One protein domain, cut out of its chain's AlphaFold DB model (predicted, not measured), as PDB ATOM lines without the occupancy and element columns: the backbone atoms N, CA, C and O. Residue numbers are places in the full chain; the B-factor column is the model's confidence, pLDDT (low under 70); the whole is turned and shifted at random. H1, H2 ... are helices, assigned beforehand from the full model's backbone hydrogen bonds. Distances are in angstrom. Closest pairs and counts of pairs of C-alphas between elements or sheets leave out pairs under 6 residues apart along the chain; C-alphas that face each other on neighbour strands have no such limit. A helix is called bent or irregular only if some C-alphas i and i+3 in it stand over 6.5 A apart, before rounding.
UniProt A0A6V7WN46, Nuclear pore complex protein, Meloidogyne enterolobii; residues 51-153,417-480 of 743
ATOM      1  N   ASN A  51     300.199 193.269 248.245       66.19
ATOM      2  CA  ASN A  51     299.758 193.283 249.642       66.19
ATOM      3  C   ASN A  51     298.400 193.977 249.812       66.19
ATOM      4  O   ASN A  51     297.591 193.564 250.637       66.19
ATOM      5  N   GLU A  52     298.122 195.004 249.012       70.44
ATOM      6  CA  GLU A  52     296.851 195.723 249.053       70.44
ATOM      7  C   GLU A  52     295.713 194.881 248.463       70.44
ATOM      8  O   GLU A  52     294.606 194.874 249.003       70.44
ATOM      9  N   LEU A  53     295.995 194.093 247.420       71.50
ATOM     10  CA  LEU A  53     295.050 193.107 246.890       71.50
ATOM     11  C   LEU A  53     294.729 192.011 247.912       71.50
ATOM     12  O   LEU A  53     293.565 191.643 248.049       71.50
ATOM     13  N   LEU A  54     295.720 191.527 248.667       73.06
ATOM     14  CA  LEU A  54     295.500 190.519 249.709       73.06
ATOM     15  C   LEU A  54     294.677 191.070 250.885       73.06
ATOM     16  O   LEU A  54     293.796 190.384 251.405       73.06
ATOM     17  N   VAL A  55     294.911 192.329 251.272       76.50
ATOM     18  CA  VAL A  55     294.086 193.032 252.268       76.50
ATOM     19  C   VAL A  55     292.652 193.190 251.766       76.50
ATOM     20  O   VAL A  55     291.717 192.907 252.514       76.50
ATOM     21  N   LYS A  56     292.458 193.573 250.496       80.38
ATOM     22  CA  LYS A  56     291.124 193.665 249.882       80.38
ATOM     23  C   LYS A  56     290.428 192.311 249.813       80.38
ATOM     24  O   LYS A  56     289.281 192.221 250.226       80.38
ATOM     25  N   LEU A  57     291.119 191.259 249.374       81.81
ATOM     26  CA  LEU A  57     290.582 189.897 249.350       81.81
ATOM     27  C   LEU A  57     290.160 189.455 250.755       81.81
ATOM     28  O   LEU A  57     289.055 188.960 250.939       81.81
ATOM     29  N   THR A  58     291.010 189.688 251.758       80.38
ATOM     30  CA  THR A  58     290.690 189.357 253.152       80.38
ATOM     31  C   THR A  58     289.461 190.127 253.627       80.38
ATOM     32  O   THR A  58     288.575 189.530 254.225       80.38
ATOM     33  N   ARG A  59     289.360 191.429 253.328       83.94
ATOM     34  CA  ARG A  59     288.187 192.246 253.667       83.94
ATOM     35  C   ARG A  59     286.910 191.716 253.005       83.94
ATOM     36  O   ARG A  59     285.906 191.568 253.694       83.94
ATOM     37  N   ILE A  60     286.966 191.372 251.721       85.88
ATOM     38  CA  ILE A  60     285.814 190.856 250.967       85.88
ATOM     39  C   ILE A  60     285.349 189.517 251.522       85.88
ATOM     40  O   ILE A  60     284.158 189.338 251.729       85.88
ATOM     41  N   ILE A  61     286.271 188.616 251.879       87.44
ATOM     42  CA  ILE A  61     285.890 187.359 252.533       87.44
ATOM     43  C   ILE A  61     285.055 187.650 253.788       87.44
ATOM     44  O   ILE A  61     284.051 186.988 254.011       87.44
ATOM     45  N   PHE A  62     285.426 188.640 254.608       87.38
ATOM     46  CA  PHE A  62     284.639 188.997 255.795       87.38
ATOM     47  C   PHE A  62     283.270 189.606 255.434       87.38
ATOM     48  O   PHE A  62     282.289 189.304 256.110       87.38
ATOM     49  N   GLU A  63     283.198 190.441 254.393       88.12
ATOM     50  CA  GLU A  63     281.958 191.070 253.912       88.12
ATOM     51  C   GLU A  63     280.969 190.056 253.306       88.12
ATOM     52  O   GLU A  63     279.768 190.131 253.584       88.12
ATOM     53  N   ASP A  64     281.449 189.077 252.537       88.38
ATOM     54  CA  ASP A  64     280.607 188.087 251.856       88.38
ATOM     55  C   ASP A  64     279.833 187.217 252.851       88.38
ATOM     56  O   ASP A  64     278.630 186.981 252.684       88.38
ATOM     57  N   PHE A  65     280.482 186.794 253.941       90.62
ATOM     58  CA  PHE A  65     279.810 186.045 255.004       90.62
ATOM     59  C   PHE A  65     278.634 186.842 255.608       90.62
ATOM     60  O   PHE A  65     277.545 186.286 255.784       90.62
ATOM     61  N   CYS A  66     278.817 188.141 255.881       89.44
ATOM     62  CA  CYS A  66     277.750 189.017 256.380       89.44
ATOM     63  C   CYS A  66     276.618 189.168 255.355       89.44
ATOM     64  O   CYS A  66     275.443 189.012 255.694       89.44
ATOM     65  N   THR A  67     276.973 189.423 254.096       87.81
ATOM     66  CA  THR A  67     276.027 189.666 252.999       87.81
ATOM     67  C   THR A  67     275.098 188.472 252.785       87.81
ATOM     68  O   THR A  67     273.875 188.630 252.696       87.81
ATOM     69  N   HIS A  68     275.645 187.254 252.787       87.88
ATOM     70  CA  HIS A  68     274.847 186.042 252.625       87.88
ATOM     71  C   HIS A  68     273.942 185.748 253.829       87.88
ATOM     72  O   HIS A  68     272.799 185.324 253.635       87.88
ATOM     73  N   ILE A  69     274.392 186.025 255.062       86.75
ATOM     74  CA  ILE A  69     273.507 185.929 256.233       86.75
ATOM     75  C   ILE A  69     272.361 186.938 256.133       86.75
ATOM     76  O   ILE A  69     271.223 186.564 256.403       86.75
ATOM     77  N   LEU A  70     272.624 188.189 255.740       83.75
ATOM     78  CA  LEU A  70     271.583 189.217 255.630       83.75
ATOM     79  C   LEU A  70     270.512 188.841 254.610       83.75
ATOM     80  O   LEU A  70     269.318 188.889 254.919       83.75
ATOM     81  N   GLY A  71     270.938 188.391 253.427       81.38
ATOM     82  CA  GLY A  71     270.029 187.909 252.390       81.38
ATOM     83  C   GLY A  71     269.159 186.747 252.876       81.38
ATOM     84  O   GLY A  71     267.946 186.743 252.659       81.38
ATOM     85  N   MET A  72     269.750 185.786 253.596       80.94
ATOM     86  CA  MET A  72     269.007 184.662 254.172       80.94
ATOM     87  C   MET A  72     268.056 185.107 255.292       80.94
ATOM     88  O   MET A  72     266.903 184.678 255.314       80.94
ATOM     89  N   HIS A  73     268.510 185.955 256.220       78.19
ATOM     90  CA  HIS A  73     267.696 186.420 257.341       78.19
ATOM     91  C   HIS A  73     266.418 187.092 256.837       78.19
ATOM     92  O   HIS A  73     265.334 186.723 257.282       78.19
ATOM     93  N   SER A  74     266.546 187.975 255.841       78.38
ATOM     94  CA  SER A  74     265.416 188.620 255.168       78.38
ATOM     95  C   SER A  74     264.453 187.605 254.534       78.38
ATOM     96  O   SER A  74     263.239 187.686 254.726       78.38
ATOM     97  N   ARG A  75     264.964 186.576 253.845       79.06
ATOM     98  CA  ARG A  75     264.130 185.515 253.244       79.06
ATOM     99  C   ARG A  75     263.386 184.679 254.289       79.06
ATOM    100  O   ARG A  75     262.197 184.407 254.119       79.06
ATOM    101  N   ILE A  76     264.037 184.312 255.392       76.12
ATOM    102  CA  ILE A  76     263.404 183.536 256.470       76.12
ATOM    103  C   ILE A  76     262.314 184.363 257.169       76.12
ATOM    104  O   ILE A  76     261.223 183.847 257.424       76.12
ATOM    105  N   THR A  77     262.581 185.636 257.481       74.81
ATOM    106  CA  THR A  77     261.641 186.493 258.222       74.81
ATOM    107  C   THR A  77     260.472 186.970 257.361       74.81
ATOM    108  O   THR A  77     259.333 186.952 257.833       74.81
ATOM    109  N   HIS A  78     260.721 187.359 256.107       73.62
ATOM    110  CA  HIS A  78     259.702 187.945 255.232       73.62
ATOM    111  C   HIS A  78     258.996 186.918 254.338       73.62
ATOM    112  O   HIS A  78     257.769 186.957 254.229       73.62
ATOM    113  N   ASN A  79     259.729 185.970 253.743       67.69
ATOM    114  CA  ASN A  79     259.175 185.032 252.755       67.69
ATOM    115  C   ASN A  79     258.749 183.681 253.352       67.69
ATOM    116  O   ASN A  79     258.183 182.857 252.636       67.69
ATOM    117  N   LYS A  80     258.975 183.460 254.661       71.56
ATOM    118  CA  LYS A  80     258.654 182.209 255.381       71.56
ATOM    119  C   LYS A  80     259.177 180.958 254.664       71.56
ATOM    120  O   LYS A  80     258.502 179.929 254.621       71.56
ATOM    121  N   GLU A  81     260.363 181.066 254.081       77.50
ATOM    122  CA  GLU A  81     261.015 179.941 253.420       77.50
ATOM    123  C   GLU A  81     261.374 178.829 254.417       77.50
ATOM    124  O   GLU A  81     261.448 179.040 255.633       77.50
ATOM    125  N   ASN A  82     261.565 177.613 253.901       82.69
ATOM    126  CA  ASN A  82     261.907 176.462 254.723       82.69
ATOM    127  C   ASN A  82     263.302 176.646 255.344       82.69
ATOM    128  O   ASN A  82     264.305 176.678 254.634       82.69
ATOM    129  N   LYS A  83     263.365 176.705 256.680       83.44
ATOM    130  CA  LYS A  83     264.608 176.913 257.439       83.44
ATOM    131  C   LYS A  83     265.688 175.877 257.129       83.44
ATOM    132  O   LYS A  83     266.868 176.223 257.138       83.44
ATOM    133  N   ASP A  84     265.306 174.637 256.831       83.88
ATOM    134  CA  ASP A  84     266.262 173.585 256.475       83.88
ATOM    135  C   ASP A  84     266.878 173.806 255.092       83.88
ATOM    136  O   ASP A  84     268.076 173.601 254.907       83.88
ATOM    137  N   GLU A  85     266.089 174.277 254.128       84.94
ATOM    138  CA  GLU A  85     266.583 174.590 252.787       84.94
ATOM    139  C   GLU A  85     267.503 175.814 252.817       84.94
ATOM    140  O   GLU A  85     268.611 175.757 252.283       84.94
ATOM    141  N   CYS A  86     267.106 176.867 253.540       84.69
ATOM    142  CA  CYS A  86     267.937 178.051 253.755       84.69
ATOM    143  C   CYS A  86     269.257 177.713 254.466       84.69
ATOM    144  O   CYS A  86     270.304 178.237 254.094       84.69
ATOM    145  N   PHE A  87     269.232 176.817 255.459       88.69
ATOM    146  CA  PHE A  87     270.442 176.357 256.147       88.69
ATOM    147  C   PHE A  87     271.439 175.704 255.188       88.69
ATOM    148  O   PHE A  87     272.627 176.026 255.219       88.69
ATOM    149  N   LEU A  88     270.968 174.812 254.314       90.50
ATOM    150  CA  LEU A  88     271.826 174.134 253.341       90.50
ATOM    151  C   LEU A  88     272.318 175.083 252.250       90.50
ATOM    152  O   LEU A  88     273.464 174.979 251.818       90.50
ATOM    153  N   GLU A  89     271.469 176.004 251.794       90.12
ATOM    154  CA  GLU A  89     271.855 177.039 250.838       90.12
ATOM    155  C   GLU A  89     272.974 177.919 251.409       90.12
ATOM    156  O   GLU A  89     274.001 178.104 250.755       90.12
ATOM    157  N   LEU A  90     272.826 178.383 252.655       90.44
ATOM    158  CA  LEU A  90     273.831 179.214 253.311       90.44
ATOM    159  C   LEU A  90     275.135 178.446 253.568       90.44
ATOM    160  O   LEU A  90     276.210 178.992 253.336       90.44
ATOM    161  N   LEU A  91     275.065 177.171 253.964       92.69
ATOM    162  CA  LEU A  91     276.252 176.316 254.088       92.69
ATOM    163  C   LEU A  91     277.014 176.172 252.773       92.69
ATOM    164  O   LEU A  91     278.241 176.246 252.772       92.69
ATOM    165  N   ARG A  92     276.308 175.987 251.651       93.81
ATOM    166  CA  ARG A  92     276.943 175.934 250.326       93.81
ATOM    167  C   ARG A  92     277.596 177.261 249.965       93.81
ATOM    168  O   ARG A  92     278.689 177.249 249.414       93.81
ATOM    169  N   LYS A  93     276.970 178.390 250.313       93.06
ATOM    170  CA  LYS A  93     277.569 179.715 250.120       93.06
ATOM    171  C   LYS A  93     278.806 179.929 250.980       93.06
ATOM    172  O   LYS A  93     279.810 180.399 250.470       93.06
ATOM    173  N   PHE A  94     278.793 179.513 252.242       94.38
ATOM    174  CA  PHE A  94     279.984 179.574 253.091       94.38
ATOM    175  C   PHE A  94     281.116 178.689 252.570       94.38
ATOM    176  O   PHE A  94     282.267 179.118 252.551       94.38
ATOM    177  N   LEU A  95     280.787 177.490 252.084       94.12
ATOM    178  CA  LEU A  95     281.751 176.622 251.415       94.12
ATOM    179  C   LEU A  95     282.355 177.302 250.174       94.12
ATOM    180  O   LEU A  95     283.576 177.328 250.040       94.12
ATOM    181  N   GLU A  96     281.517 177.897 249.319       93.25
ATOM    182  CA  GLU A  96     281.928 178.628 248.113       93.25
ATOM    183  C   GLU A  96     282.844 179.817 248.448       93.25
ATOM    184  O   GLU A  96     283.893 179.970 247.828       93.25
ATOM    185  N   ILE A  97     282.520 180.608 249.478       92.50
ATOM    186  CA  ILE A  97     283.372 181.712 249.955       92.50
ATOM    187  C   ILE A  97     284.743 181.184 250.386       92.50
ATOM    188  O   ILE A  97     285.772 181.754 250.011       92.50
ATOM    189  N   CYS A  98     284.789 180.089 251.154       93.25
ATOM    190  CA  CYS A  98     286.053 179.490 251.575       93.25
ATOM    191  C   CYS A  98     286.867 178.973 250.379       93.25
ATOM    192  O   CYS A  98     288.069 179.219 250.322       93.25
ATOM    193  N   GLU A  99     286.238 178.298 249.414       90.75
ATOM    194  CA  GLU A  99     286.897 177.794 248.200       90.75
ATOM    195  C   GLU A  99     287.441 178.928 247.327       90.75
ATOM    196  O   GLU A  99     288.599 178.894 246.906       90.75
ATOM    197  N   CYS A 100     286.640 179.966 247.097       89.06
ATOM    198  CA  CYS A 100     287.054 181.167 246.382       89.06
ATOM    199  C   CYS A 100     288.197 181.890 247.111       89.06
ATOM    200  O   CYS A 100     289.164 182.309 246.473       89.06
ATOM    201  N   GLY A 101     288.138 181.981 248.442       88.38
ATOM    202  CA  GLY A 101     289.195 182.554 249.273       88.38
ATOM    203  C   GLY A 101     290.514 181.778 249.190       88.38
ATOM    204  O   GLY A 101     291.556 182.385 248.946       88.38
ATOM    205  N   VAL A 102     290.471 180.446 249.331       88.00
ATOM    206  CA  VAL A 102     291.637 179.548 249.187       88.00
ATOM    207  C   VAL A 102     292.262 179.709 247.802       88.00
ATOM    208  O   VAL A 102     293.428 180.087 247.700       88.00
ATOM    209  N   ASN A 103     291.463 179.544 246.744       85.44
ATOM    210  CA  ASN A 103     291.921 179.679 245.361       85.44
ATOM    211  C   ASN A 103     292.503 181.071 245.077       85.44
ATOM    212  O   ASN A 103     293.457 181.209 244.311       85.44
ATOM    213  N   GLY A 104     291.923 182.117 245.668       83.62
ATOM    214  CA  GLY A 104     292.423 183.479 245.542       83.62
ATOM    215  C   GLY A 104     293.798 183.651 246.161       83.62
ATOM    216  O   GLY A 104     294.715 184.106 245.480       83.62
ATOM    217  N   ILE A 105     293.961 183.240 247.416       83.06
ATOM    218  CA  ILE A 105     295.241 183.338 248.122       83.06
ATOM    219  C   ILE A 105     296.307 182.505 247.406       83.06
ATOM    220  O   ILE A 105     297.388 183.019 247.130       83.06
ATOM    221  N   GLU A 106     296.004 181.263 247.024       81.38
ATOM    222  CA  GLU A 106     296.949 180.395 246.311       81.38
ATOM    223  C   GLU A 106     297.412 180.998 244.985       81.38
ATOM    224  O   GLU A 106     298.611 181.003 244.709       81.38
ATOM    225  N   LYS A 107     296.501 181.583 244.193       80.00
ATOM    226  CA  LYS A 107     296.857 182.290 242.952       80.00
ATOM    227  C   LYS A 107     297.808 183.460 243.200       80.00
ATOM    228  O   LYS A 107     298.750 183.641 242.435       80.00
ATOM    229  N   PHE A 108     297.594 184.245 244.256       72.00
ATOM    230  CA  PHE A 108     298.480 185.368 244.587       72.00
ATOM    231  C   PHE A 108     299.828 184.914 245.164       72.00
ATOM    232  O   PHE A 108     300.844 185.585 244.968       72.00
ATOM    233  N   CYS A 109     299.852 183.768 245.844       70.19
ATOM    234  CA  CYS A 109     301.034 183.218 246.494       70.19
ATOM    235  C   CYS A 109     301.909 182.348 245.570       70.19
ATOM    236  O   CYS A 109     303.116 182.263 245.804       70.19
ATOM    237  N   HIS A 110     301.348 181.752 244.510       61.31
ATOM    238  CA  HIS A 110     302.059 180.858 243.583       61.31
ATOM    239  C   HIS A 110     303.229 181.522 242.834       61.31
ATOM    240  O   HIS A 110     304.193 180.844 242.481       61.31
ATOM    241  N   ASP A 111     303.182 182.845 242.651       53.97
ATOM    242  CA  ASP A 111     304.208 183.627 241.947       53.97
ATOM    243  C   ASP A 111     305.368 184.091 242.848       53.97
ATOM    244  O   ASP A 111     306.322 184.716 242.377       53.97
ATOM    245  N   SER A 112     305.294 183.839 244.156       52.16
ATOM    246  CA  SER A 112     306.332 184.195 245.125       52.16
ATOM    247  C   SER A 112     306.973 182.937 245.695       52.16
ATOM    248  O   SER A 112     306.294 182.076 246.243       52.16
ATOM    249  N   SER A 113     308.302 182.836 245.642       53.31
ATOM    250  CA  SER A 113     309.047 181.701 246.205       53.31
ATOM    251  C   SER A 113     308.897 181.538 247.732       53.31
ATOM    252  O   SER A 113     309.386 180.555 248.284       53.31
ATOM    253  N   HIS A 114     308.219 182.468 248.417       58.22
ATOM    254  CA  HIS A 114     307.834 182.367 249.823       58.22
ATOM    255  C   HIS A 114     306.446 182.979 250.059       58.22
ATOM    256  O   HIS A 114     306.274 184.186 249.914       58.22
ATOM    257  N   ILE A 115     305.494 182.143 250.481       64.81
ATOM    258  CA  ILE A 115     304.209 182.576 251.047       64.81
ATOM    259  C   ILE A 115     304.496 183.279 252.374       64.81
ATOM    260  O   ILE A 115     305.197 182.718 253.224       64.81
ATOM    261  N   ASP A 116     303.980 184.492 252.565       73.69
ATOM    262  CA  ASP A 116     304.142 185.184 253.837       73.69
ATOM    263  C   ASP A 116     303.402 184.432 254.970       73.69
ATOM    264  O   ASP A 116     302.396 183.751 254.734       73.69
ATOM    265  N   PRO A 117     303.880 184.521 256.224       77.50
ATOM    266  CA  PRO A 117     303.294 183.771 257.332       77.50
ATOM    267  C   PRO A 117     301.806 184.062 257.575       77.50
ATOM    268  O   PRO A 117     301.082 183.159 257.989       77.50
ATOM    269  N   HIS A 118     301.336 185.287 257.318       77.00
ATOM    270  CA  HIS A 118     299.944 185.670 257.560       77.00
ATOM    271  C   HIS A 118     299.005 185.055 256.523       77.00
ATOM    272  O   HIS A 118     297.981 184.485 256.904       77.00
ATOM    273  N   SER A 119     299.384 185.074 255.246       79.19
ATOM    274  CA  SER A 119     298.642 184.394 254.180       79.19
ATOM    275  C   SER A 119     298.589 182.888 254.402       79.19
ATOM    276  O   SER A 119     297.541 182.282 254.209       79.19
ATOM    277  N   LYS A 120     299.675 182.277 254.898       82.31
ATOM    278  CA  LYS A 120     299.676 180.850 255.252       82.31
ATOM    279  C   LYS A 120     298.713 180.531 256.401       82.31
ATOM    280  O   LYS A 120     298.015 179.522 256.346       82.31
ATOM    281  N   ILE A 121     298.653 181.380 257.430       83.19
ATOM    282  CA  ILE A 121     297.695 181.226 258.537       83.19
ATOM    283  C   ILE A 121     296.258 181.352 258.020       83.19
ATOM    284  O   ILE A 121     295.422 180.512 258.349       83.19
ATOM    285  N   LEU A 122     295.974 182.358 257.188       84.75
ATOM    286  CA  LEU A 122     294.650 182.558 256.597       84.75
ATOM    287  C   LEU A 122     294.243 181.388 255.687       84.75
ATOM    288  O   LEU A 122     293.115 180.917 255.784       84.75
ATOM    289  N   LEU A 123     295.161 180.889 254.855       88.00
ATOM    290  CA  LEU A 123     294.944 179.739 253.976       88.00
ATOM    291  C   LEU A 123     294.606 178.474 254.772       88.00
ATOM    292  O   LEU A 123     293.605 177.814 254.492       88.00
ATOM    293  N   ASN A 124     295.402 178.165 255.801       88.19
ATOM    294  CA  ASN A 124     295.155 177.021 256.680       88.19
ATOM    295  C   ASN A 124     293.785 177.129 257.359       88.19
ATOM    296  O   ASN A 124     293.027 176.166 257.406       88.19
ATOM    297  N   GLN A 125     293.458 178.319 257.854       90.50
ATOM    298  CA  GLN A 125     292.201 178.583 258.532       90.50
ATOM    299  C   GLN A 125     291.000 178.434 257.583       90.50
ATOM    300  O   GLN A 125     290.076 177.691 257.894       90.50
ATOM    301  N   LEU A 126     291.041 179.025 256.384       92.00
ATOM    302  CA  LEU A 126     289.993 178.850 255.369       92.00
ATOM    303  C   LEU A 126     289.836 177.391 254.927       92.00
ATOM    304  O   LEU A 126     288.721 176.942 254.682       92.00
ATOM    305  N   THR A 127     290.933 176.639 254.858       92.06
ATOM    306  CA  THR A 127     290.912 175.209 254.522       92.06
ATOM    307  C   THR A 127     290.172 174.395 255.586       92.06
ATOM    308  O   THR A 127     289.370 173.523 255.248       92.06
ATOM    309  N   LEU A 128     290.387 174.703 256.869       93.19
ATOM    310  CA  LEU A 128     289.688 174.067 257.991       93.19
ATOM    311  C   LEU A 128     288.202 174.460 258.050       93.19
ATOM    312  O   LEU A 128     287.345 173.612 258.310       93.19
ATOM    313  N   GLU A 129     287.877 175.720 257.753       94.69
ATOM    314  CA  GLU A 129     286.492 176.196 257.616       94.69
ATOM    315  C   GLU A 129     285.765 175.474 256.477       94.69
ATOM    316  O   GLU A 129     284.692 174.902 256.684       94.69
ATOM    317  N   ARG A 130     286.395 175.408 255.298       94.75
ATOM    318  CA  ARG A 130     285.907 174.667 254.128       94.75
ATOM    319  C   ARG A 130     285.622 173.212 254.483       94.75
ATOM    320  O   ARG A 130     284.538 172.707 254.200       94.75
ATOM    321  N   ALA A 131     286.580 172.547 255.133       95.00
ATOM    322  CA  ALA A 131     286.438 171.162 255.562       95.00
ATOM    323  C   ALA A 131     285.249 170.999 256.526       95.00
ATOM    324  O   ALA A 131     284.459 170.069 256.370       95.00
ATOM    325  N   SER A 132     285.057 171.940 257.454       95.88
ATOM    326  CA  SER A 132     283.931 171.936 258.396       95.88
ATOM    327  C   SER A 132     282.569 172.067 257.706       95.88
ATOM    328  O   SER A 132     281.656 171.290 257.989       95.88
ATOM    329  N   TYR A 133     282.415 173.021 256.783       96.06
ATOM    330  CA  TYR A 133     281.154 173.213 256.057       96.06
ATOM    331  C   TYR A 133     280.857 172.049 255.104       96.06
ATOM    332  O   TYR A 133     279.720 171.572 255.053       96.06
ATOM    333  N   ALA A 134     281.880 171.531 254.417       95.75
ATOM    334  CA  ALA A 134     281.758 170.338 253.583       95.75
ATOM    335  C   ALA A 134     281.330 169.111 254.402       95.75
ATOM    336  O   ALA A 134     280.501 168.330 253.939       95.75
ATOM    337  N   LEU A 135     281.838 168.959 255.631       96.94
ATOM    338  CA  LEU A 135     281.464 167.858 256.520       96.94
ATOM    339  C   LEU A 135     279.966 167.877 256.831       96.94
ATOM    340  O   LEU A 135     279.298 166.855 256.679       96.94
ATOM    341  N   ILE A 136     279.435 169.037 257.228       95.69
ATOM    342  CA  ILE A 136     278.010 169.186 257.555       95.69
ATOM    343  C   ILE A 136     277.143 168.846 256.335       95.69
ATOM    344  O   ILE A 136     276.172 168.097 256.452       95.69
ATOM    345  N   LEU A 137     277.506 169.357 255.154       95.25
ATOM    346  CA  LEU A 137     276.779 169.070 253.916       95.25
ATOM    347  C   LEU A 137     276.792 167.575 253.583       95.25
ATOM    348  O   LEU A 137     275.750 167.023 253.238       95.25
ATOM    349  N   ARG A 138     277.935 166.900 253.749       94.44
ATOM    350  CA  ARG A 138     278.058 165.462 253.477       94.44
ATOM    351  C   ARG A 138     277.268 164.592 254.441       94.44
ATOM    352  O   ARG A 138     276.642 163.633 253.991       94.44
ATOM    353  N   MET A 139     277.244 164.937 255.727       94.62
ATOM    354  CA  MET A 139     276.387 164.249 256.701       94.62
ATOM    355  C   MET A 139     274.913 164.393 256.325       94.62
ATOM    356  O   MET A 139     274.196 163.396 256.233       94.62
ATOM    357  N   HIS A 140     274.488 165.608 255.975       92.50
ATOM    358  CA  HIS A 140     273.118 165.846 255.548       92.50
ATOM    359  C   HIS A 140     272.753 165.094 254.256       92.50
ATOM    360  O   HIS A 140     271.677 164.504 254.162       92.50
ATOM    361  N   GLU A 141     273.631 165.091 253.251       91.56
ATOM    362  CA  GLU A 141     273.421 164.362 251.994       91.56
ATOM    363  C   GLU A 141     273.289 162.853 252.222       91.56
ATOM    364  O   GLU A 141     272.404 162.222 251.640       91.56
ATOM    365  N   ALA A 142     274.106 162.282 253.112       90.19
ATOM    366  CA  ALA A 142     274.018 160.878 253.501       90.19
ATOM    367  C   ALA A 142     272.664 160.535 254.151       90.19
ATOM    368  O   ALA A 142     272.038 159.535 253.784       90.19
ATOM    369  N   GLU A 143     272.174 161.376 255.066       89.44
ATOM    370  CA  GLU A 143     270.862 161.196 255.703       89.44
ATOM    371  C   GLU A 143     269.699 161.401 254.724       89.44
ATOM    372  O   GLU A 143     268.719 160.652 254.732       89.44
ATOM    373  N   LYS A 144     269.810 162.376 253.820       87.75
ATOM    374  CA  LYS A 144     268.806 162.608 252.780       87.75
ATOM    375  C   LYS A 144     268.690 161.409 251.839       87.75
ATOM    376  O   LYS A 144     267.582 160.937 251.590       87.75
ATOM    377  N   LEU A 145     269.820 160.866 251.381       84.94
ATOM    378  CA  LEU A 145     269.851 159.659 250.551       84.94
ATOM    379  C   LEU A 145     269.202 158.463 251.253       84.94
ATOM    380  O   LEU A 145     268.548 157.651 250.596       84.94
ATOM    381  N   LEU A 146     269.354 158.341 252.573       85.94
ATOM    382  CA  LEU A 146     268.671 157.310 253.348       85.94
ATOM    383  C   LEU A 146     267.151 157.527 253.356       85.94
ATOM    384  O   LEU A 146     266.401 156.579 253.114       85.94
ATOM    385  N   ASN A 147     266.708 158.761 253.607       84.62
ATOM    386  CA  ASN A 147     265.294 159.134 253.691       84.62
ATOM    387  C   ASN A 147     264.548 158.930 252.367       84.62
ATOM    388  O   ASN A 147     263.474 158.326 252.355       84.62
ATOM    389  N   ASP A 148     265.159 159.331 251.254       82.00
ATOM    390  CA  ASP A 148     264.584 159.178 249.914       82.00
ATOM    391  C   ASP A 148     264.449 157.694 249.509       82.00
ATOM    392  O   ASP A 148     263.568 157.327 248.730       82.00
ATOM    393  N   ASN A 149     265.277 156.812 250.085       76.81
ATOM    394  CA  ASN A 149     265.340 155.386 249.754       76.81
ATOM    395  C   ASN A 149     264.735 154.452 250.823       76.81
ATOM    396  O   ASN A 149     264.878 153.231 250.713       76.81
ATOM    397  N   GLN A 150     264.018 154.967 251.834       67.25
ATOM    398  CA  GLN A 150     263.486 154.161 252.955       67.25
ATOM    399  C   GLN A 150     262.596 152.978 252.523       67.25
ATOM    400  O   GLN A 150     262.503 151.974 253.235       67.25
ATOM    401  N   VAL A 151     261.943 153.070 251.362       62.44
ATOM    402  CA  VAL A 151     261.016 152.043 250.852       62.44
ATOM    403  C   VAL A 151     261.744 150.895 250.134       62.44
ATOM    404  O   VAL A 151     261.186 149.807 249.986       62.44
ATOM    405  N   LEU A 152     262.997 151.087 249.715       64.25
ATOM    406  CA  LEU A 152     263.743 150.077 248.965       64.25
ATOM    407  C   LEU A 152     264.288 148.987 249.897       64.25
ATOM    408  O   LEU A 152     264.770 149.259 250.996       64.25
ATOM    409  N   VAL A 153     264.203 147.727 249.466       74.00
ATOM    410  CA  VAL A 153     264.830 146.591 250.161       74.00
ATOM    411  C   VAL A 153     266.346 146.714 250.013       74.00
ATOM    412  O   VAL A 153     266.824 147.026 248.924       74.00
ATOM    413  N   PRO A 417     274.283 171.358 270.305       95.62
ATOM    414  CA  PRO A 417     274.541 171.781 271.679       95.62
ATOM    415  C   PRO A 417     276.006 171.601 272.098       95.62
ATOM    416  O   PRO A 417     276.588 172.515 272.693       95.62
ATOM    417  N   SER A 418     276.616 170.455 271.779       95.69
ATOM    418  CA  SER A 418     278.022 170.203 272.105       95.69
ATOM    419  C   SER A 418     278.973 171.081 271.294       95.69
ATOM    420  O   SER A 418     279.929 171.598 271.870       95.69
ATOM    421  N   VAL A 419     278.664 171.365 270.020       95.94
ATOM    422  CA  VAL A 419     279.386 172.363 269.205       95.94
ATOM    423  C   VAL A 419     279.424 173.724 269.908       95.94
ATOM    424  O   VAL A 419     280.499 174.280 270.141       95.94
ATOM    425  N   ALA A 420     278.263 174.258 270.298       95.81
ATOM    426  CA  ALA A 420     278.183 175.571 270.936       95.81
ATOM    427  C   ALA A 420     278.877 175.594 272.306       95.81
ATOM    428  O   ALA A 420     279.589 176.549 272.628       95.81
ATOM    429  N   LYS A 421     278.728 174.529 273.102       95.25
ATOM    430  CA  LYS A 421     279.413 174.400 274.392       95.25
ATOM    431  C   LYS A 421     280.931 174.350 274.222       95.25
ATOM    432  O   LYS A 421     281.626 175.043 274.961       95.25
ATOM    433  N   TYR A 422     281.421 173.575 273.254       94.50
ATOM    434  CA  TYR A 422     282.845 173.447 272.956       94.50
ATOM    435  C   TYR A 422     283.455 174.782 272.520       94.50
ATOM    436  O   TYR A 422     284.481 175.192 273.063       94.50
ATOM    437  N   ILE A 423     282.786 175.507 271.618       94.00
ATOM    438  CA  ILE A 423     283.195 176.861 271.221       94.00
ATOM    439  C   ILE A 423     283.249 177.771 272.456       94.00
ATOM    440  O   ILE A 423     284.247 178.451 272.679       94.00
ATOM    441  N   GLY A 424     282.223 177.743 273.311       91.94
ATOM    442  CA  GLY A 424     282.198 178.530 274.545       91.94
ATOM    443  C   GLY A 424     283.362 178.228 275.497       91.94
ATOM    444  O   GLY A 424     283.981 179.159 276.011       91.94
ATOM    445  N   THR A 425     283.690 176.950 275.716       92.44
ATOM    446  CA  THR A 425     284.834 176.550 276.554       92.44
ATOM    447  C   THR A 425     286.160 176.956 275.925       92.44
ATOM    448  O   THR A 425     286.964 177.614 276.578       92.44
ATOM    449  N   TYR A 426     286.338 176.689 274.629       89.50
ATOM    450  CA  TYR A 426     287.545 177.051 273.890       89.50
ATOM    451  C   TYR A 426     287.819 178.561 273.955       89.50
ATOM    452  O   TYR A 426     288.956 178.991 274.165       89.50
ATOM    453  N   LEU A 427     286.766 179.378 273.844       85.75
ATOM    454  CA  LEU A 427     286.866 180.829 273.959       85.75
ATOM    455  C   LEU A 427     287.270 181.283 275.367       85.75
ATOM    456  O   LEU A 427     287.991 182.273 275.496       85.75
ATOM    457  N   ASN A 428     286.811 180.615 276.418       86.75
ATOM    458  CA  ASN A 428     287.176 180.989 277.782       86.75
ATOM    459  C   ASN A 428     288.622 180.605 278.110       86.75
ATOM    460  O   ASN A 428     289.317 181.389 278.754       86.75
ATOM    461  N   ASP A 429     289.079 179.459 277.612       86.38
ATOM    462  CA  ASP A 429     290.397 178.916 277.939       86.38
ATOM    463  C   ASP A 429     291.530 179.608 277.155       86.38
ATOM    464  O   ASP A 429     292.633 179.770 277.675       86.38
ATOM    465  N   ASN A 430     291.254 180.109 275.942       80.19
ATOM    466  CA  ASN A 430     292.275 180.642 275.027       80.19
ATOM    467  C   ASN A 430     292.160 182.154 274.762       80.19
ATOM    468  O   ASN A 430     292.361 182.606 273.640       80.19
ATOM    469  N   GLN A 431     291.814 182.977 275.760       71.12
ATOM    470  CA  GLN A 431     291.522 184.410 275.552       71.12
ATOM    471  C   GLN A 431     292.608 185.215 274.810       71.12
ATOM    472  O   GLN A 431     292.258 186.137 274.075       71.12
ATOM    473  N   SER A 432     293.890 184.873 274.957       64.00
ATOM    474  CA  SER A 432     295.024 185.627 274.401       64.00
ATOM    475  C   SER A 432     295.535 185.148 273.035       64.00
ATOM    476  O   SER A 432     296.393 185.817 272.464       64.00
ATOM    477  N   GLN A 433     295.048 184.019 272.510       67.19
ATOM    478  CA  GLN A 433     295.602 183.375 271.303       67.19
ATOM    479  C   GLN A 433     294.671 183.410 270.080       67.19
ATOM    480  O   GLN A 433     295.014 182.872 269.033       67.19
ATOM    481  N   LYS A 434     293.502 184.047 270.187       73.19
ATOM    482  CA  LYS A 434     292.457 183.986 269.155       73.19
ATOM    483  C   LYS A 434     292.785 184.871 267.966       73.19
ATOM    484  O   LYS A 434     293.025 186.070 268.127       73.19
ATOM    485  N   THR A 435     292.686 184.312 266.768       82.31
ATOM    486  CA  THR A 435     292.762 185.093 265.534       82.31
ATOM    487  C   THR A 435     291.380 185.597 265.107       82.31
ATOM    488  O   THR A 435     290.345 185.006 265.418       82.31
ATOM    489  N   ALA A 436     291.346 186.696 264.348       85.69
ATOM    490  CA  ALA A 436     290.101 187.215 263.781       85.69
ATOM    491  C   ALA A 436     289.404 186.198 262.858       85.69
ATOM    492  O   ALA A 436     288.179 186.145 262.810       85.69
ATOM    493  N   ASN A 437     290.177 185.367 262.158       87.06
ATOM    494  CA  ASN A 437     289.651 184.376 261.225       87.06
ATOM    495  C   ASN A 437     288.970 183.201 261.955       87.06
ATOM    496  O   ASN A 437     287.876 182.800 261.574       87.06
ATOM    497  N   GLU A 438     289.547 182.702 263.053       87.94
ATOM    498  CA  GLU A 438     288.905 181.662 263.879       87.94
ATOM    499  C   GLU A 438     287.599 182.162 264.504       87.94
ATOM    500  O   GLU A 438     286.581 181.470 264.493       87.94
ATOM    501  N   LEU A 439     287.602 183.397 265.014       90.62
ATOM    502  CA  LEU A 439     286.392 184.001 265.562       90.62
ATOM    503  C   LEU A 439     285.320 184.226 264.498       90.62
ATOM    504  O   LEU A 439     284.143 184.005 264.787       90.62
ATOM    505  N   ARG A 440     285.723 184.611 263.278       91.50
ATOM    506  CA  ARG A 440     284.827 184.687 262.119       91.50
ATOM    507  C   ARG A 440     284.164 183.332 261.894       91.50
ATOM    508  O   ARG A 440     282.946 183.265 261.806       91.50
ATOM    509  N   TYR A 441     284.921 182.248 261.838       93.69
ATOM    510  CA  TYR A 441     284.326 180.934 261.637       93.69
ATOM    511  C   TYR A 441     283.294 180.584 262.721       93.69
ATOM    512  O   TYR A 441     282.143 180.260 262.413       93.69
ATOM    513  N   PHE A 442     283.669 180.721 263.997       94.44
ATOM    514  CA  PHE A 442     282.779 180.378 265.105       94.44
ATOM    515  C   PHE A 442     281.506 181.225 265.122       94.44
ATOM    516  O   PHE A 442     280.427 180.688 265.385       94.44
ATOM    517  N   ILE A 443     281.594 182.532 264.844       94.88
ATOM    518  CA  ILE A 443     280.420 183.410 264.905       94.88
ATOM    519  C   ILE A 443     279.447 183.091 263.777       94.88
ATOM    520  O   ILE A 443     278.250 182.987 264.031       94.88
ATOM    521  N   HIS A 444     279.944 182.840 262.564       94.12
ATOM    522  CA  HIS A 444     279.097 182.496 261.424       94.12
ATOM    523  C   HIS A 444     278.482 181.106 261.574       94.12
ATOM    524  O   HIS A 444     277.311 180.931 261.244       94.12
ATOM    525  N   LEU A 445     279.207 180.143 262.157       94.75
ATOM    526  CA  LEU A 445     278.639 178.844 262.510       94.75
ATOM    527  C   LEU A 445     277.511 178.988 263.545       94.75
ATOM    528  O   LEU A 445     276.424 178.457 263.338       94.75
ATOM    529  N   LEU A 446     277.712 179.738 264.634       94.62
ATOM    530  CA  LEU A 446     276.669 179.914 265.654       94.62
ATOM    531  C   LEU A 446     275.480 180.754 265.164       94.62
ATOM    532  O   LEU A 446     274.344 180.459 265.534       94.62
ATOM    533  N   LEU A 447     275.707 181.763 264.318       93.00
ATOM    534  CA  LEU A 447     274.634 182.518 263.665       93.00
ATOM    535  C   LEU A 447     273.817 181.619 262.731       93.00
ATOM    536  O   LEU A 447     272.589 181.635 262.795       93.00
ATOM    537  N   LEU A 448     274.476 180.777 261.932       91.44
ATOM    538  CA  LEU A 448     273.819 179.777 261.089       91.44
ATOM    539  C   LEU A 448     272.948 178.817 261.922       91.44
ATOM    540  O   LEU A 448     271.793 178.555 261.571       91.44
ATOM    541  N   LEU A 449     273.464 178.320 263.051       91.81
ATOM    542  CA  LEU A 449     272.691 177.470 263.961       91.81
ATOM    543  C   LEU A 449     271.518 178.228 264.595       91.81
ATOM    544  O   LEU A 449     270.429 177.670 264.711       91.81
ATOM    545  N   LYS A 450     271.699 179.503 264.958       90.75
ATOM    546  CA  LYS A 450     270.631 180.359 265.494       90.75
ATOM    547  C   LYS A 450     269.499 180.552 264.488       90.75
ATOM    548  O   LYS A 450     268.343 180.348 264.840       90.75
ATOM    549  N   PHE A 451     269.804 180.925 263.247       86.31
ATOM    550  CA  PHE A 451     268.768 181.196 262.239       86.31
ATOM    551  C   PHE A 451     268.023 179.951 261.768       86.31
ATOM    552  O   PHE A 451     266.908 180.061 261.257       86.31
ATOM    553  N   SER A 452     268.619 178.781 261.963       85.81
ATOM    554  CA  SER A 452     268.001 177.502 261.639       85.81
ATOM    555  C   SER A 452     267.364 176.789 262.838       85.81
ATOM    556  O   SER A 452     267.035 175.613 262.734       85.81
ATOM    557  N   ASP A 453     267.179 177.482 263.968       88.00
ATOM    558  CA  ASP A 453     266.637 176.952 265.233       88.00
ATOM    559  C   ASP A 453     267.409 175.742 265.809       88.00
ATOM    560  O   ASP A 453     266.893 174.987 266.633       88.00
ATOM    561  N   ARG A 454     268.668 175.553 265.398       90.06
ATOM    562  CA  ARG A 454     269.557 174.479 265.874       90.06
ATOM    563  C   ARG A 454     270.378 174.881 267.098       90.06
ATOM    564  O   ARG A 454     270.956 174.014 267.749       90.06
ATOM    565  N   LEU A 455     270.447 176.176 267.421       92.19
ATOM    566  CA  LEU A 455     271.114 176.682 268.622       92.19
ATOM    567  C   LEU A 455     270.135 176.709 269.813       92.19
ATOM    568  O   LEU A 455     269.171 177.476 269.781       92.19
ATOM    569  N   PRO A 456     270.374 175.940 270.890       90.38
ATOM    570  CA  PRO A 456     269.526 175.980 272.079       90.38
ATOM    571  C   PRO A 456     269.576 177.341 272.787       90.38
ATOM    572  O   PRO A 456     270.660 177.885 273.013       90.38
ATOM    573  N   SER A 457     268.428 177.848 273.248       88.81
ATOM    574  CA  SER A 457     268.339 179.158 273.918       88.81
ATOM    575  C   SER A 457     269.218 179.274 275.170       88.81
ATOM    576  O   SER A 457     269.750 180.340 275.467       88.81
ATOM    577  N   ASN A 458     269.447 178.175 275.900       90.06
ATOM    578  CA  ASN A 458     270.330 178.160 277.074       90.06
ATOM    579  C   ASN A 458     271.824 178.314 276.730       90.06
ATOM    580  O   ASN A 458     272.634 178.445 277.645       90.06
ATOM    581  N   LEU A 459     272.190 178.280 275.446       93.44
ATOM    582  CA  LEU A 459     273.555 178.462 274.945       93.44
ATOM    583  C   LEU A 459     273.735 179.780 274.174       93.44
ATOM    584  O   LEU A 459     274.843 180.077 273.734       93.44
ATOM    585  N   GLU A 460     272.700 180.623 274.062       90.50
ATOM    586  CA  GLU A 460     272.797 181.927 273.384       90.50
ATOM    587  C   GLU A 460     273.824 182.872 274.024       90.50
ATOM    588  O   GLU A 460     274.401 183.715 273.336       90.50
ATOM    589  N   TYR A 461     274.126 182.701 275.316       91.88
ATOM    590  CA  TYR A 461     275.178 183.467 275.993       91.88
ATOM    591  C   TYR A 461     276.560 183.279 275.337       91.88
ATOM    592  O   TYR A 461     277.387 184.189 275.386       91.88
ATOM    593  N   VAL A 462     276.814 182.120 274.710       93.94
ATOM    594  CA  VAL A 462     278.062 181.858 273.975       93.94
ATOM    595  C   VAL A 462     278.143 182.763 272.750       93.94
ATOM    596  O   VAL A 462     279.174 183.394 272.527       93.94
ATOM    597  N   LEU A 463     277.044 182.875 271.995       93.69
ATOM    598  CA  LEU A 463     276.957 183.757 270.833       93.69
ATOM    599  C   LEU A 463     277.111 185.230 271.239       93.69
ATOM    600  O   LEU A 463     277.818 185.966 270.560       93.69
ATOM    601  N   VAL A 464     276.513 185.649 272.359       93.19
ATOM    602  CA  VAL A 464     276.674 187.012 272.898       93.19
ATOM    603  C   VAL A 464     278.144 187.317 273.194       93.19
ATOM    604  O   VAL A 464     278.686 188.281 272.659       93.19
ATOM    605  N   ASN A 465     278.819 186.464 273.970       92.19
ATOM    606  CA  ASN A 465     280.242 186.633 274.285       92.19
ATOM    607  C   ASN A 465     281.109 186.659 273.010       92.19
ATOM    608  O   ASN A 465     282.081 187.406 272.905       92.19
ATOM    609  N   LEU A 466     280.751 185.849 272.016       93.50
ATOM    610  CA  LEU A 466     281.458 185.788 270.746       93.50
ATOM    611  C   LEU A 466     281.278 187.064 269.911       93.50
ATOM    612  O   LEU A 466     282.278 187.606 269.445       93.50
ATOM    613  N   ILE A 467     280.047 187.575 269.782       94.81
ATOM    614  CA  ILE A 467     279.745 188.855 269.117       94.81
ATOM    615  C   ILE A 467     280.555 189.989 269.750       94.81
ATOM    616  O   ILE A 467     281.156 190.790 269.036       94.81
ATOM    617  N   GLU A 468     280.615 190.048 271.079       91.75
ATOM    618  CA  GLU A 468     281.327 191.104 271.805       91.75
ATOM    619  C   GLU A 468     282.839 191.074 271.567       91.75
ATOM    620  O   GLU A 468     283.451 192.096 271.232       91.75
ATOM    621  N   ASN A 469     283.443 189.891 271.701       90.62
ATOM    622  CA  ASN A 469     284.875 189.706 271.478       90.62
ATOM    623  C   ASN A 469     285.248 189.972 270.018       90.62
ATOM    624  O   ASN A 469     286.241 190.645 269.740       90.62
ATOM    625  N   TYR A 470     284.437 189.476 269.084       93.00
ATOM    626  CA  TYR A 470     284.700 189.635 267.664       93.00
ATOM    627  C   TYR A 470     284.532 191.087 267.209       93.00
ATOM    628  O   TYR A 470     285.420 191.611 266.543       93.00
ATOM    629  N   SER A 471     283.483 191.782 267.662       93.38
ATOM    630  CA  SER A 471     283.298 193.219 267.398       93.38
ATOM    631  C   SER A 471     284.492 194.036 267.895       93.38
ATOM    632  O   SER A 471     284.988 194.905 267.186       93.38
ATOM    633  N   SER A 472     285.019 193.709 269.079       90.75
ATOM    634  CA  SER A 472     286.212 194.371 269.626       90.75
ATOM    635  C   SER A 472     287.447 194.178 268.735       90.75
ATOM    636  O   SER A 472     288.219 195.115 268.541       90.75
ATOM    637  N   ILE A 473     287.623 192.985 268.158       89.50
ATOM    638  CA  ILE A 473     288.720 192.682 267.228       89.50
ATOM    639  C   ILE A 473     288.526 193.386 265.881       89.50
ATOM    640  O   ILE A 473     289.484 193.956 265.361       89.50
ATOM    641  N   LEU A 474     287.303 193.437 265.344       90.06
ATOM    642  CA  LEU A 474     287.004 194.181 264.114       90.06
ATOM    643  C   LEU A 474     287.348 195.670 264.256       90.06
ATOM    644  O   LEU A 474     287.970 196.245 263.363       90.06
ATOM    645  N   ILE A 475     287.044 196.270 265.412       89.69
ATOM    646  CA  ILE A 475     287.406 197.661 265.729       89.69
ATOM    647  C   ILE A 475     288.929 197.843 265.768       89.69
ATOM    648  O   ILE A 475     289.463 198.812 265.218       89.69
ATOM    649  N   GLN A 476     289.655 196.909 266.392       88.19
ATOM    650  CA  GLN A 476     291.124 196.930 266.419       88.19
ATOM    651  C   GLN A 476     291.720 196.827 265.008       88.19
ATOM    652  O   GLN A 476     292.696 197.511 264.705       88.19
ATOM    653  N   MET A 477     291.096 196.030 264.139       85.19
ATOM    654  CA  MET A 477     291.474 195.852 262.734       85.19
ATOM    655  C   MET A 477     291.013 196.987 261.808       85.19
ATOM    656  O   MET A 477     291.316 196.937 260.620       85.19
ATOM    657  N   LYS A 478     290.303 198.004 262.322       86.62
ATOM    658  CA  LYS A 478     289.705 199.098 261.529       86.62
ATOM    659  C   LYS A 478     288.662 198.632 260.506       86.62
ATOM    660  O   LYS A 478     288.382 199.333 259.542       86.62
ATOM    661  N   LEU A 479     288.028 197.487 260.751       87.62
ATOM    662  CA  LEU A 479     286.889 196.978 259.981       87.62
ATOM    663  C   LEU A 479     285.563 197.428 260.620       87.62
ATOM    664  O   LEU A 479     284.647 196.635 260.830       87.62
ATOM    665  N   ASN A 480     285.479 198.720 260.954       90.69
ATOM    666  CA  ASN A 480     284.331 199.330 261.630       90.69
ATOM    667  C   ASN A 480     282.992 199.145 260.880       90.69
ATOM    668  O   ASN A 480     282.001 198.862 261.555       90.69
TER     669      ASN A 480
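Overview. This is residues 51 to 153 and 417 to 480 of the 743 residues of the protein "Nuclear pore complex protein" of Meloidogyne enterolobii (UniProt A0A6V7WN46). Three long helices, H1, H2 and H3, stand side by side as a wall; H5 packs on one side of it, in the middle of the domain, with H6 packed on H5 from the other side and H4 on H6. The six make an up-and-down bundle, each helix running against the one before it, and residues 142 to 153, of which 142 to 148 belong to H3, stick out. The printed part has 167 residues, with H1 to H6 in chain order and no named strand: all helix, compact, with a radius of gyration of the C-alphas of 17.5 A and spans of 57 by 36 by 33 A.

Arrangement. H1, residues 51 to 79, and H2, residues 83 to 109, form a hairpin at a shallow tilt of 8 degrees; their closest C-alphas, of Ile 61 and Gly 101, are 6.7 A apart. H2 and H3, residues 117 to 148, form another at 32 degrees, only just shallow, closest at Leu 95 and Arg 130, C-alphas 5.3 A apart. The hub is H5, residues 436 to 451, which touches H3, for instance, closest at the C-alphas of Glu 129 and Tyr 441, 6.6 A. H5 and H6, residues 457 to 476, form a hairpin at 35.0 degrees, only just steep. H4, residues 417 to 429, touches H6 with C-alphas 424 and 462 closest, 5.3 A apart; H3 and H4 are apart. Every O i to N i+4 pair is within hydrogen-bond range in H2, H3, H4 and H5, against 23 of 25 in H1 and 13 of 16 in H6.

Along the chain. H1 begins at C-alpha 51 (299.758, 193.283, 249.642) and is 41.5 A long; H2 is 38.6 A, H3 46.5 A. H4 is 18.5 A, H5 22.2 A. H6, 29.9 A, ends at C-alpha 476 (291.124, 196.930, 266.419) and is irregular: C-alphas 458 and 461 are 7.3 A apart.

Size, cuts and confidence. Residues 154 to 416 are not printed; C-alphas 153 and 417 are 34.5 A apart across the cut. Confidence is under 70 at residues 51, 79, 110 to 115, 150 to 152 and 432 to 433.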